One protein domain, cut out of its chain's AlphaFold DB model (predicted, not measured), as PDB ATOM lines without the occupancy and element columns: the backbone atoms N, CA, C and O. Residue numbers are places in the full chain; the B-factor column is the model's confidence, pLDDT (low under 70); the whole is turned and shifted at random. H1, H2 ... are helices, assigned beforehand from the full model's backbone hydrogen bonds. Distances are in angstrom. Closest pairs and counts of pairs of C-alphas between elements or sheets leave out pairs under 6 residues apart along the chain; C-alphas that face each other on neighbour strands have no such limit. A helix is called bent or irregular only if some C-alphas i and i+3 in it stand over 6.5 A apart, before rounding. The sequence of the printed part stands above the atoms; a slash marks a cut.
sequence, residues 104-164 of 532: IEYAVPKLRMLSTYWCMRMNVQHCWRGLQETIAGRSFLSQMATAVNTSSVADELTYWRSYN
ATOM      1  N   ILE A 104     -19.590   3.403  -6.197       94.38
ATOM      2  CA  ILE A 104     -20.403   2.534  -7.066       94.38
ATOM      3  C   ILE A 104     -21.771   2.208  -6.452       94.38
ATOM      4  O   ILE A 104     -22.745   2.022  -7.181       94.38
ATOM      5  N   GLU A 105     -21.876   2.186  -5.122       93.56
ATOM      6  CA  GLU A 105     -23.122   1.977  -4.381       93.56
ATOM      7  C   GLU A 105     -24.104   3.128  -4.591       93.56
ATOM      8  O   GLU A 105     -25.315   2.910  -4.577       93.56
ATOM      9  N   TYR A 106     -23.596   4.341  -4.812       92.50
ATOM     10  CA  TYR A 106     -24.410   5.478  -5.209       92.50
ATOM     11  C   TYR A 106     -24.728   5.435  -6.709       92.50
ATOM     12  O   TYR A 106     -25.891   5.554  -7.101       92.50
ATOM     13  N   ALA A 107     -23.720   5.223  -7.558       92.38
ATOM     14  CA  ALA A 107     -23.858   5.351  -9.007       92.38
ATOM     15  C   ALA A 107     -24.733   4.259  -9.647       92.38
ATOM     16  O   ALA A 107     -25.628   4.575 -10.436       92.38
ATOM     17  N   VAL A 108     -24.528   2.981  -9.306       92.75
ATOM     18  CA  VAL A 108     -25.217   1.847  -9.955       92.75
ATOM     19  C   VAL A 108     -26.746   1.919  -9.800       92.75
ATOM     20  O   VAL A 108     -27.448   1.855 -10.817       92.75
ATOM     21  N   PRO A 109     -27.316   2.115  -8.590       93.12
ATOM     22  CA  PRO A 109     -28.764   2.261  -8.446       93.12
ATOM     23  C   PRO A 109     -29.321   3.455  -9.224       93.12
ATOM     24  O   PRO A 109     -30.401   3.360  -9.807       93.12
ATOM     25  N   LYS A 110     -28.592   4.577  -9.264       91.12
ATOM     26  CA  LYS A 110     -29.033   5.797  -9.954       91.12
ATOM     27  C   LYS A 110     -29.011   5.640 -11.473       91.12
ATOM     28  O   LYS A 110     -29.965   6.054 -12.126       91.12
ATOM     29  N   LEU A 111     -27.997   4.974 -12.025       88.81
ATOM     30  CA  LEU A 111     -27.932   4.638 -13.451       88.81
ATOM     31  C   LEU A 111     -29.044   3.665 -13.870       88.81
ATOM     32  O   LEU A 111     -29.578   3.783 -14.970       88.81
ATOM     33  N   ARG A 112     -29.460   2.748 -12.988       88.50
ATOM     34  CA  ARG A 112     -30.613   1.860 -13.230       88.50
ATOM     35  C   ARG A 112     -31.964   2.575 -13.198       88.50
ATOM     36  O   ARG A 112     -32.911   2.111 -13.821       88.50
ATOM     37  N   MET A 113     -32.057   3.703 -12.498       89.00
ATOM     38  CA  MET A 113     -33.263   4.542 -12.412       89.00
ATOM     39  C   MET A 113     -33.289   5.666 -13.457       89.00
ATOM     40  O   MET A 113     -34.106   6.586 -13.379       89.00
ATOM     41  N   LEU A 114     -32.375   5.628 -14.421       86.75
ATOM     42  CA  LEU A 114     -32.210   6.683 -15.402       86.75
ATOM     43  C   LEU A 114     -33.459   6.786 -16.293       86.75
ATOM     44  O   LEU A 114     -33.887   5.818 -16.917       86.75
ATOM     45  N   SER A 115     -34.066   7.975 -16.342       86.56
ATOM     46  CA  SER A 115     -35.291   8.200 -17.123       86.56
ATOM     47  C   SER A 115     -35.087   7.911 -18.615       86.56
ATOM     48  O   SER A 115     -33.980   8.074 -19.134       86.56
ATOM     49  N   THR A 116     -36.167   7.620 -19.345       80.94
ATOM     50  CA  THR A 116     -36.133   7.419 -20.806       80.94
ATOM     51  C   THR A 116     -35.482   8.590 -21.549       80.94
ATOM     52  O   THR A 116     -34.731   8.377 -22.500       80.94
ATOM     53  N   TYR A 117     -35.710   9.825 -21.085       83.00
ATOM     54  CA  TYR A 117     -35.096  11.028 -21.654       83.00
ATOM     55  C   TYR A 117     -33.564  10.988 -21.583       83.00
ATOM     56  O   TYR A 117     -32.878  11.219 -22.579       83.00
ATOM     57  N   TRP A 118     -33.023  10.649 -20.412       81.00
ATOM     58  CA  TRP A 118     -31.581  10.527 -20.206       81.00
ATOM     59  C   TRP A 118     -31.012   9.261 -20.853       81.00
ATOM     60  O   TRP A 118     -29.877   9.280 -21.319       81.00
ATOM     61  N   CYS A 119     -31.797   8.185 -20.959       76.38
ATOM     62  CA  CYS A 119     -31.363   6.920 -21.560       76.38
ATOM     63  C   CYS A 119     -31.016   7.098 -23.041       76.38
ATOM     64  O   CYS A 119     -29.999   6.589 -23.506       76.38
ATOM     65  N   MET A 120     -31.789   7.912 -23.767       70.56
ATOM     66  CA  MET A 120     -31.483   8.264 -25.159       70.56
ATOM     67  C   MET A 120     -30.206   9.102 -25.316       70.56
ATOM     68  O   MET A 120     -29.658   9.173 -26.410       70.56
ATOM     69  N   ARG A 121     -29.718   9.729 -24.238       74.25
ATOM     70  CA  ARG A 121     -28.442  10.460 -24.213       74.25
ATOM     71  C   ARG A 121     -27.261   9.582 -23.783       74.25
ATOM     72  O   ARG A 121     -26.121  10.040 -23.835       74.25
ATOM     73  N   MET A 122     -27.509   8.329 -23.390       73.75
ATOM     74  CA  MET A 122     -26.451   7.348 -23.166       73.75
ATOM     75  C   MET A 122     -25.922   6.890 -24.528       73.75
ATOM     76  O   MET A 122     -26.587   6.181 -25.282       73.75
ATOM     77  N   ASN A 123     -24.692   7.294 -24.837       69.56
ATOM     78  CA  ASN A 123     -24.037   7.173 -26.145       69.56
ATOM     79  C   ASN A 123     -23.683   5.726 -26.575       69.56
ATOM     80  O   ASN A 123     -22.891   5.514 -27.489       69.56
ATOM     81  N   VAL A 124     -24.270   4.705 -25.945       66.69
ATOM     82  CA  VAL A 124     -23.952   3.284 -26.180       66.69
ATOM     83  C   VAL A 124     -24.575   2.761 -27.482       66.69
ATOM     84  O   VAL A 124     -23.972   1.945 -28.178       66.69
ATOM     85  N   GLN A 125     -25.750   3.278 -27.863       61.38
ATOM     86  CA  GLN A 125     -26.537   2.800 -29.015       61.38
ATOM     87  C   GLN A 125     -25.794   2.940 -30.358       61.38
ATOM     88  O   GLN A 125     -26.065   2.228 -31.324       61.38
ATOM     89  N   HIS A 126     -24.836   3.864 -30.430       65.69
ATOM     90  CA  HIS A 126     -24.177   4.265 -31.672       65.69
ATOM     91  C   HIS A 126     -22.894   3.473 -31.971       65.69
ATOM     92  O   HIS A 126     -22.448   3.442 -33.116       65.69
ATOM     93  N   CYS A 127     -22.357   2.736 -30.991       75.62
ATOM     94  CA  CYS A 127     -21.260   1.780 -31.198       75.62
ATOM     95  C   CYS A 127     -21.726   0.468 -31.860       75.62
ATOM     96  O   CYS A 127     -20.901  -0.377 -32.215       75.62
ATOM     97  N   TRP A 128     -23.039   0.301 -32.053       81.06
ATOM     98  CA  TRP A 128     -23.683  -0.912 -32.562       81.06
ATOM     99  C   TRP A 128     -23.030  -1.470 -33.831       81.06
ATOM    100  O   TRP A 128     -22.633  -2.633 -33.854       81.06
ATOM    101  N   ARG A 129     -22.866  -0.649 -34.880       83.88
ATOM    102  CA  ARG A 129     -22.301  -1.115 -36.163       83.88
ATOM    103  C   ARG A 129     -20.867  -1.627 -36.025       83.88
ATOM    104  O   ARG A 129     -20.544  -2.645 -36.621       83.88
ATOM    105  N   GLY A 130     -20.031  -0.949 -35.237       86.56
ATOM    106  CA  GLY A 130     -18.651  -1.379 -35.005       86.56
ATOM    107  C   GLY A 130     -18.583  -2.690 -34.221       86.56
ATOM    108  O   GLY A 130     -17.859  -3.607 -34.599       86.56
ATOM    109  N   LEU A 131     -19.400  -2.822 -33.172       88.75
ATOM    110  CA  LEU A 131     -19.493  -4.053 -32.382       88.75
ATOM    111  C   LEU A 131     -20.041  -5.234 -33.200       88.75
ATOM    112  O   LEU A 131     -19.628  -6.373 -32.980       88.75
ATOM    113  N   GLN A 132     -20.912  -4.984 -34.181       91.50
ATOM    114  CA  GLN A 132     -21.438  -6.024 -35.065       91.50
ATOM    115  C   GLN A 132     -20.384  -6.692 -35.953       91.50
ATOM    116  O   GLN A 132     -20.635  -7.810 -36.407       91.50
ATOM    117  N   GLU A 133     -19.227  -6.071 -36.203       91.62
ATOM    118  CA  GLU A 133     -18.188  -6.659 -37.061       91.62
ATOM    119  C   GLU A 133     -17.584  -7.934 -36.441       91.62
ATOM    120  O   GLU A 133     -17.203  -8.860 -37.159       91.62
ATOM    121  N   THR A 134     -17.579  -8.050 -35.109       91.06
ATOM    122  CA  THR A 134     -16.964  -9.178 -34.390       91.06
ATOM    123  C   THR A 134     -17.997 -10.101 -33.742       91.06
ATOM    124  O   THR A 134     -19.102  -9.690 -33.390       91.06
ATOM    125  N   ILE A 135     -17.641 -11.377 -33.546       93.06
ATOM    126  CA  ILE A 135     -18.495 -12.344 -32.828       93.06
ATOM    127  C   ILE A 135     -18.695 -11.905 -31.369       93.06
ATOM    128  O   ILE A 135     -19.820 -11.926 -30.869       93.06
ATOM    129  N   ALA A 136     -17.619 -11.466 -30.710       91.50
ATOM    130  CA  ALA A 136     -17.658 -10.999 -29.326       91.50
ATOM    131  C   ALA A 136     -18.584  -9.785 -29.155       91.50
ATOM    132  O   ALA A 136     -19.423  -9.783 -28.257       91.50
ATOM    133  N   GLY A 137     -18.503  -8.796 -30.052       90.94
ATOM    134  CA  GLY A 137     -19.370  -7.621 -30.001       90.94
ATOM    135  C   GLY A 137     -20.846  -7.956 -30.237       90.94
ATOM    136  O   GLY A 137     -21.700  -7.460 -29.509       90.94
ATOM    137  N   ARG A 138     -21.167  -8.872 -31.165       92.00
ATOM    138  CA  ARG A 138     -22.547  -9.376 -31.335       92.00
ATOM    139  C   ARG A 138     -23.077 -10.072 -30.075       92.00
ATOM    140  O   ARG A 138     -24.222  -9.839 -29.698       92.00
ATOM    141  N   SER A 139     -22.247 -10.879 -29.410       92.75
ATOM    142  CA  SER A 139     -22.607 -11.529 -28.143       92.75
ATOM    143  C   SER A 139     -22.865 -10.501 -27.036       92.75
ATOM    144  O   SER A 139     -23.928 -10.526 -26.415       92.75
ATOM    145  N   PHE A 140     -21.961  -9.532 -26.859       89.88
ATOM    146  CA  PHE A 140     -22.114  -8.446 -25.889       89.88
ATOM    147  C   PHE A 140     -23.421  -7.666 -26.091       89.88
ATOM    148  O   PHE A 140     -24.181  -7.474 -25.146       89.88
ATOM    149  N   LEU A 141     -23.729  -7.284 -27.334       89.06
ATOM    150  CA  LEU A 141     -24.964  -6.578 -27.679       89.06
ATOM    151  C   LEU A 141     -26.223  -7.388 -27.329       89.06
ATOM    152  O   LEU A 141     -27.183  -6.825 -26.805       89.06
ATOM    153  N   SER A 142     -26.215  -8.701 -27.586       89.69
ATOM    154  CA  SER A 142     -27.343  -9.576 -27.239       89.69
ATOM    155  C   SER A 142     -27.559  -9.698 -25.728       89.69
ATOM    156  O   SER A 142     -28.700  -9.677 -25.277       89.69
ATOM    157  N   GLN A 143     -26.477  -9.749 -24.941       88.44
ATOM    158  CA  GLN A 143     -26.541  -9.821 -23.478       88.44
ATOM    159  C   GLN A 143     -27.011  -8.494 -22.868       88.44
ATOM    160  O   GLN A 143     -27.891  -8.483 -22.007       88.44
ATOM    161  N   MET A 144     -26.482  -7.364 -23.352       85.44
ATOM    162  CA  MET A 144     -26.861  -6.029 -22.877       85.44
ATOM    163  C   MET A 144     -28.349  -5.725 -23.078       85.44
ATOM    164  O   MET A 144     -28.949  -5.053 -22.245       85.44
ATOM    165  N   ALA A 145     -28.958  -6.244 -24.150       84.94
ATOM    166  CA  ALA A 145     -30.376  -6.037 -24.440       84.94
ATOM    167  C   ALA A 145     -31.317  -6.645 -23.381       84.94
ATOM    168  O   ALA A 145     -32.438  -6.165 -23.217       84.94
ATOM    169  N   THR A 146     -30.879  -7.680 -22.655       88.69
ATOM    170  CA  THR A 146     -31.680  -8.346 -21.611       88.69
ATOM    171  C   THR A 146     -31.173  -8.089 -20.195       88.69
ATOM    172  O   THR A 146     -31.910  -8.354 -19.246       88.69
ATOM    173  N   ALA A 147     -29.960  -7.543 -20.048       85.31
ATOM    174  CA  ALA A 147     -29.230  -7.430 -18.785       85.31
ATOM    175  C   ALA A 147     -30.063  -6.832 -17.641       85.31
ATOM    176  O   ALA A 147     -30.135  -7.433 -16.575       85.31
ATOM    177  N   VAL A 148     -30.765  -5.715 -17.877       84.19
ATOM    178  CA  VAL A 148     -31.558  -5.010 -16.846       84.19
ATOM    179  C   VAL A 148     -32.626  -5.902 -16.203       84.19
ATOM    180  O   VAL A 148     -32.880  -5.785 -15.008       84.19
ATOM    181  N   ASN A 149     -33.233  -6.808 -16.974       88.25
ATOM    182  CA  ASN A 149     -34.266  -7.720 -16.473       88.25
ATOM    183  C   ASN A 149     -33.680  -8.996 -15.854       88.25
ATOM    184  O   ASN A 149     -34.392  -9.725 -15.166       88.25
ATOM    185  N   THR A 150     -32.410  -9.293 -16.126       90.75
ATOM    186  CA  THR A 150     -31.742 -10.536 -15.720       90.75
ATOM    187  C   THR A 150     -30.713 -10.344 -14.606       90.75
ATOM    188  O   THR A 150     -30.198 -11.339 -14.108       90.75
ATOM    189  N   SER A 151     -30.400  -9.105 -14.211       91.94
ATOM    190  CA  SER A 151     -29.448  -8.798 -13.138       91.94
ATOM    191  C   SER A 151     -30.033  -7.850 -12.089       91.94
ATOM    192  O   SER A 151     -30.758  -6.893 -12.382       91.94
ATOM    193  N   SER A 152     -29.658  -8.058 -10.832       93.75
ATOM    194  CA  SER A 152     -29.958  -7.145  -9.729       93.75
ATOM    195  C   SER A 152     -28.832  -6.130  -9.498       93.75
ATOM    196  O   SER A 152     -27.706  -6.293  -9.968       93.75
ATOM    197  N   VAL A 153     -29.128  -5.074  -8.729       94.31
ATOM    198  CA  VAL A 153     -28.118  -4.098  -8.282       94.31
ATOM    199  C   VAL A 153     -26.993  -4.818  -7.534       94.31
ATOM    200  O   VAL A 153     -25.824  -4.495  -7.714       94.31
ATOM    201  N   ALA A 154     -27.338  -5.814  -6.712       95.75
ATOM    202  CA  ALA A 154     -26.371  -6.580  -5.936       95.75
ATOM    203  C   ALA A 154     -25.440  -7.419  -6.826       95.75
ATOM    204  O   ALA A 154     -24.247  -7.515  -6.528       95.75
ATOM    205  N   ASP A 155     -25.956  -7.967  -7.931       94.50
ATOM    206  CA  ASP A 155     -25.150  -8.725  -8.894       94.50
ATOM    207  C   ASP A 155     -24.132  -7.813  -9.588       94.50
ATOM    208  O   ASP A 155     -22.954  -8.155  -9.668       94.50
ATOM    209  N   GLU A 156     -24.555  -6.619 -10.021       93.31
ATOM    210  CA  GLU A 156     -23.657  -5.639 -10.644       93.31
ATOM    211  C   GLU A 156     -22.588  -5.140  -9.672       93.31
ATOM    212  O   GLU A 156     -21.412  -5.109 -10.024       93.31
ATOM    213  N   LEU A 157     -22.958  -4.805  -8.432       95.12
ATOM    214  CA  LEU A 157     -21.985  -4.391  -7.418       95.12
ATOM    215  C   LEU A 157     -20.978  -5.508  -7.108       95.12
ATOM    216  O   LEU A 157     -19.784  -5.240  -6.992       95.12
ATOM    217  N   THR A 158     -21.437  -6.760  -7.004       95.88
ATOM    218  CA  THR A 158     -20.556  -7.926  -6.823       95.88
ATOM    219  C   THR A 158     -19.602  -8.085  -8.002       95.88
ATOM    220  O   THR A 158     -18.404  -8.287  -7.804       95.88
ATOM    221  N   TYR A 159     -20.115  -7.940  -9.225       94.06
ATOM    222  CA  TYR A 159     -19.319  -8.007 -10.444       94.06
ATOM    223  C   TYR A 159     -18.244  -6.915 -10.474       94.06
ATOM    224  O   TYR A 159     -17.065  -7.237 -10.603       94.06
ATOM    225  N   TRP A 160     -18.601  -5.643 -10.268       94.50
ATOM    226  CA  TRP A 160     -17.632  -4.539 -10.270       94.50
ATOM    227  C   TRP A 160     -16.551  -4.712  -9.198       94.50
ATOM    228  O   TRP A 160     -15.358  -4.582  -9.487       94.50
ATOM    229  N   ARG A 161     -16.939  -5.127  -7.988       95.50
ATOM    230  CA  ARG A 161     -15.996  -5.412  -6.897       95.50
ATOM    231  C   ARG A 161     -15.052  -6.572  -7.204       95.50
ATOM    232  O   ARG A 161     -13.910  -6.528  -6.764       95.50
ATOM    233  N   SER A 162     -15.478  -7.572  -7.981       97.06
ATOM    234  CA  SER A 162     -14.594  -8.677  -8.393       97.06
ATOM    235  C   SER A 162     -13.407  -8.214  -9.253       97.06
ATOM    236  O   SER A 162     -12.376  -8.883  -9.282       97.06
ATOM    237  N   TYR A 163     -13.523  -7.040  -9.884       96.62
ATOM    238  CA  TYR A 163     -12.455  -6.370 -10.630       96.62
ATOM    239  C   TYR A 163     -11.794  -5.226  -9.845       96.62
ATOM    240  O   TYR A 163     -11.077  -4.422 -10.435       96.62
ATOM    241  N   ASN A 164     -12.022  -5.134  -8.529       95.88
ATOM    242  CA  ASN A 164     -11.555  -4.037  -7.672       95.88
ATOM    243  C   ASN A 164     -12.022  -2.643  -8.131       95.88
ATOM    244  O   ASN A 164     -11.349  -1.645  -7.880       95.88
TER     245      ASN A 164
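What this domain is: This is residues 104 to 164 of the 532 residues of an uncharacterized protein of Saprolegnia diclina (strain VS20) (UniProt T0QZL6). Five helices follow one another round a loose, open ring, roughly a triangle with an empty middle: the long helix H4 makes one side, H3 folds back at its beginning, H1 and H5 pair near its end, and the short H2 with its links makes the far corner. The printed part has 61 residues with five named helices, H1 to H5 in chain order, and no named strand; the class is all helix. The whole is loose, with a radius of gyration of the C-alphas of 13.2 A and spans of 34 by 30 by 21 A.

Where its parts are: H4, residues 135 to 150, is 21.7 A long, from C-alpha 135 at (-18.495, -12.344, -32.828) to C-alpha 150 at (-31.742, -10.536, -15.720). It has a kink of 34 degrees near residue 144 and is irregular, with C-alphas 145 and 148 7.8 A apart. H3, residues 125 to 132, 11.9 A, is irregular too, with C-alphas 126 and 129 7.3 A apart. H5 is residues 153 to 162, 14.3 A. H1, residues 104 to 112, 11.9 A, begins at (-20.403, 2.534, -7.066). H2 is residues 116 to 119, 4.9 A.

How they stand to each other: H4 touches H3 with residues 137 to 141 alone; the closest C-alphas, of Leu 131 and Gly 137, are 4.3 A apart. This helical hairpin has a steep tilt of 40 degrees, opposite ways. H4 and H1 are close but not clearly touching, about perpendicular at 89 degrees; the closest C-alphas, of Arg 112 and Val 148, are 7.8 A apart. H1 touches H5, closest at the C-alphas of Pro 109 and Val 153, 6.4 A, at a steep tilt of 46 degrees, opposite ways. H2 touches no helix. In H5 every O i to N i+4 pair is within hydrogen-bond range; in H1 3 of 5 are, in H3 2 of 4, in H4 9 of 12, and H2 is too short for such a pair.

The domain as a whole: The two C-alphas farthest apart, of Tyr 106 and Glu 133, are 34.6 A apart. The printed part has no cut, and the four links are tight. Residues 123 to 126 have pLDDT under 70.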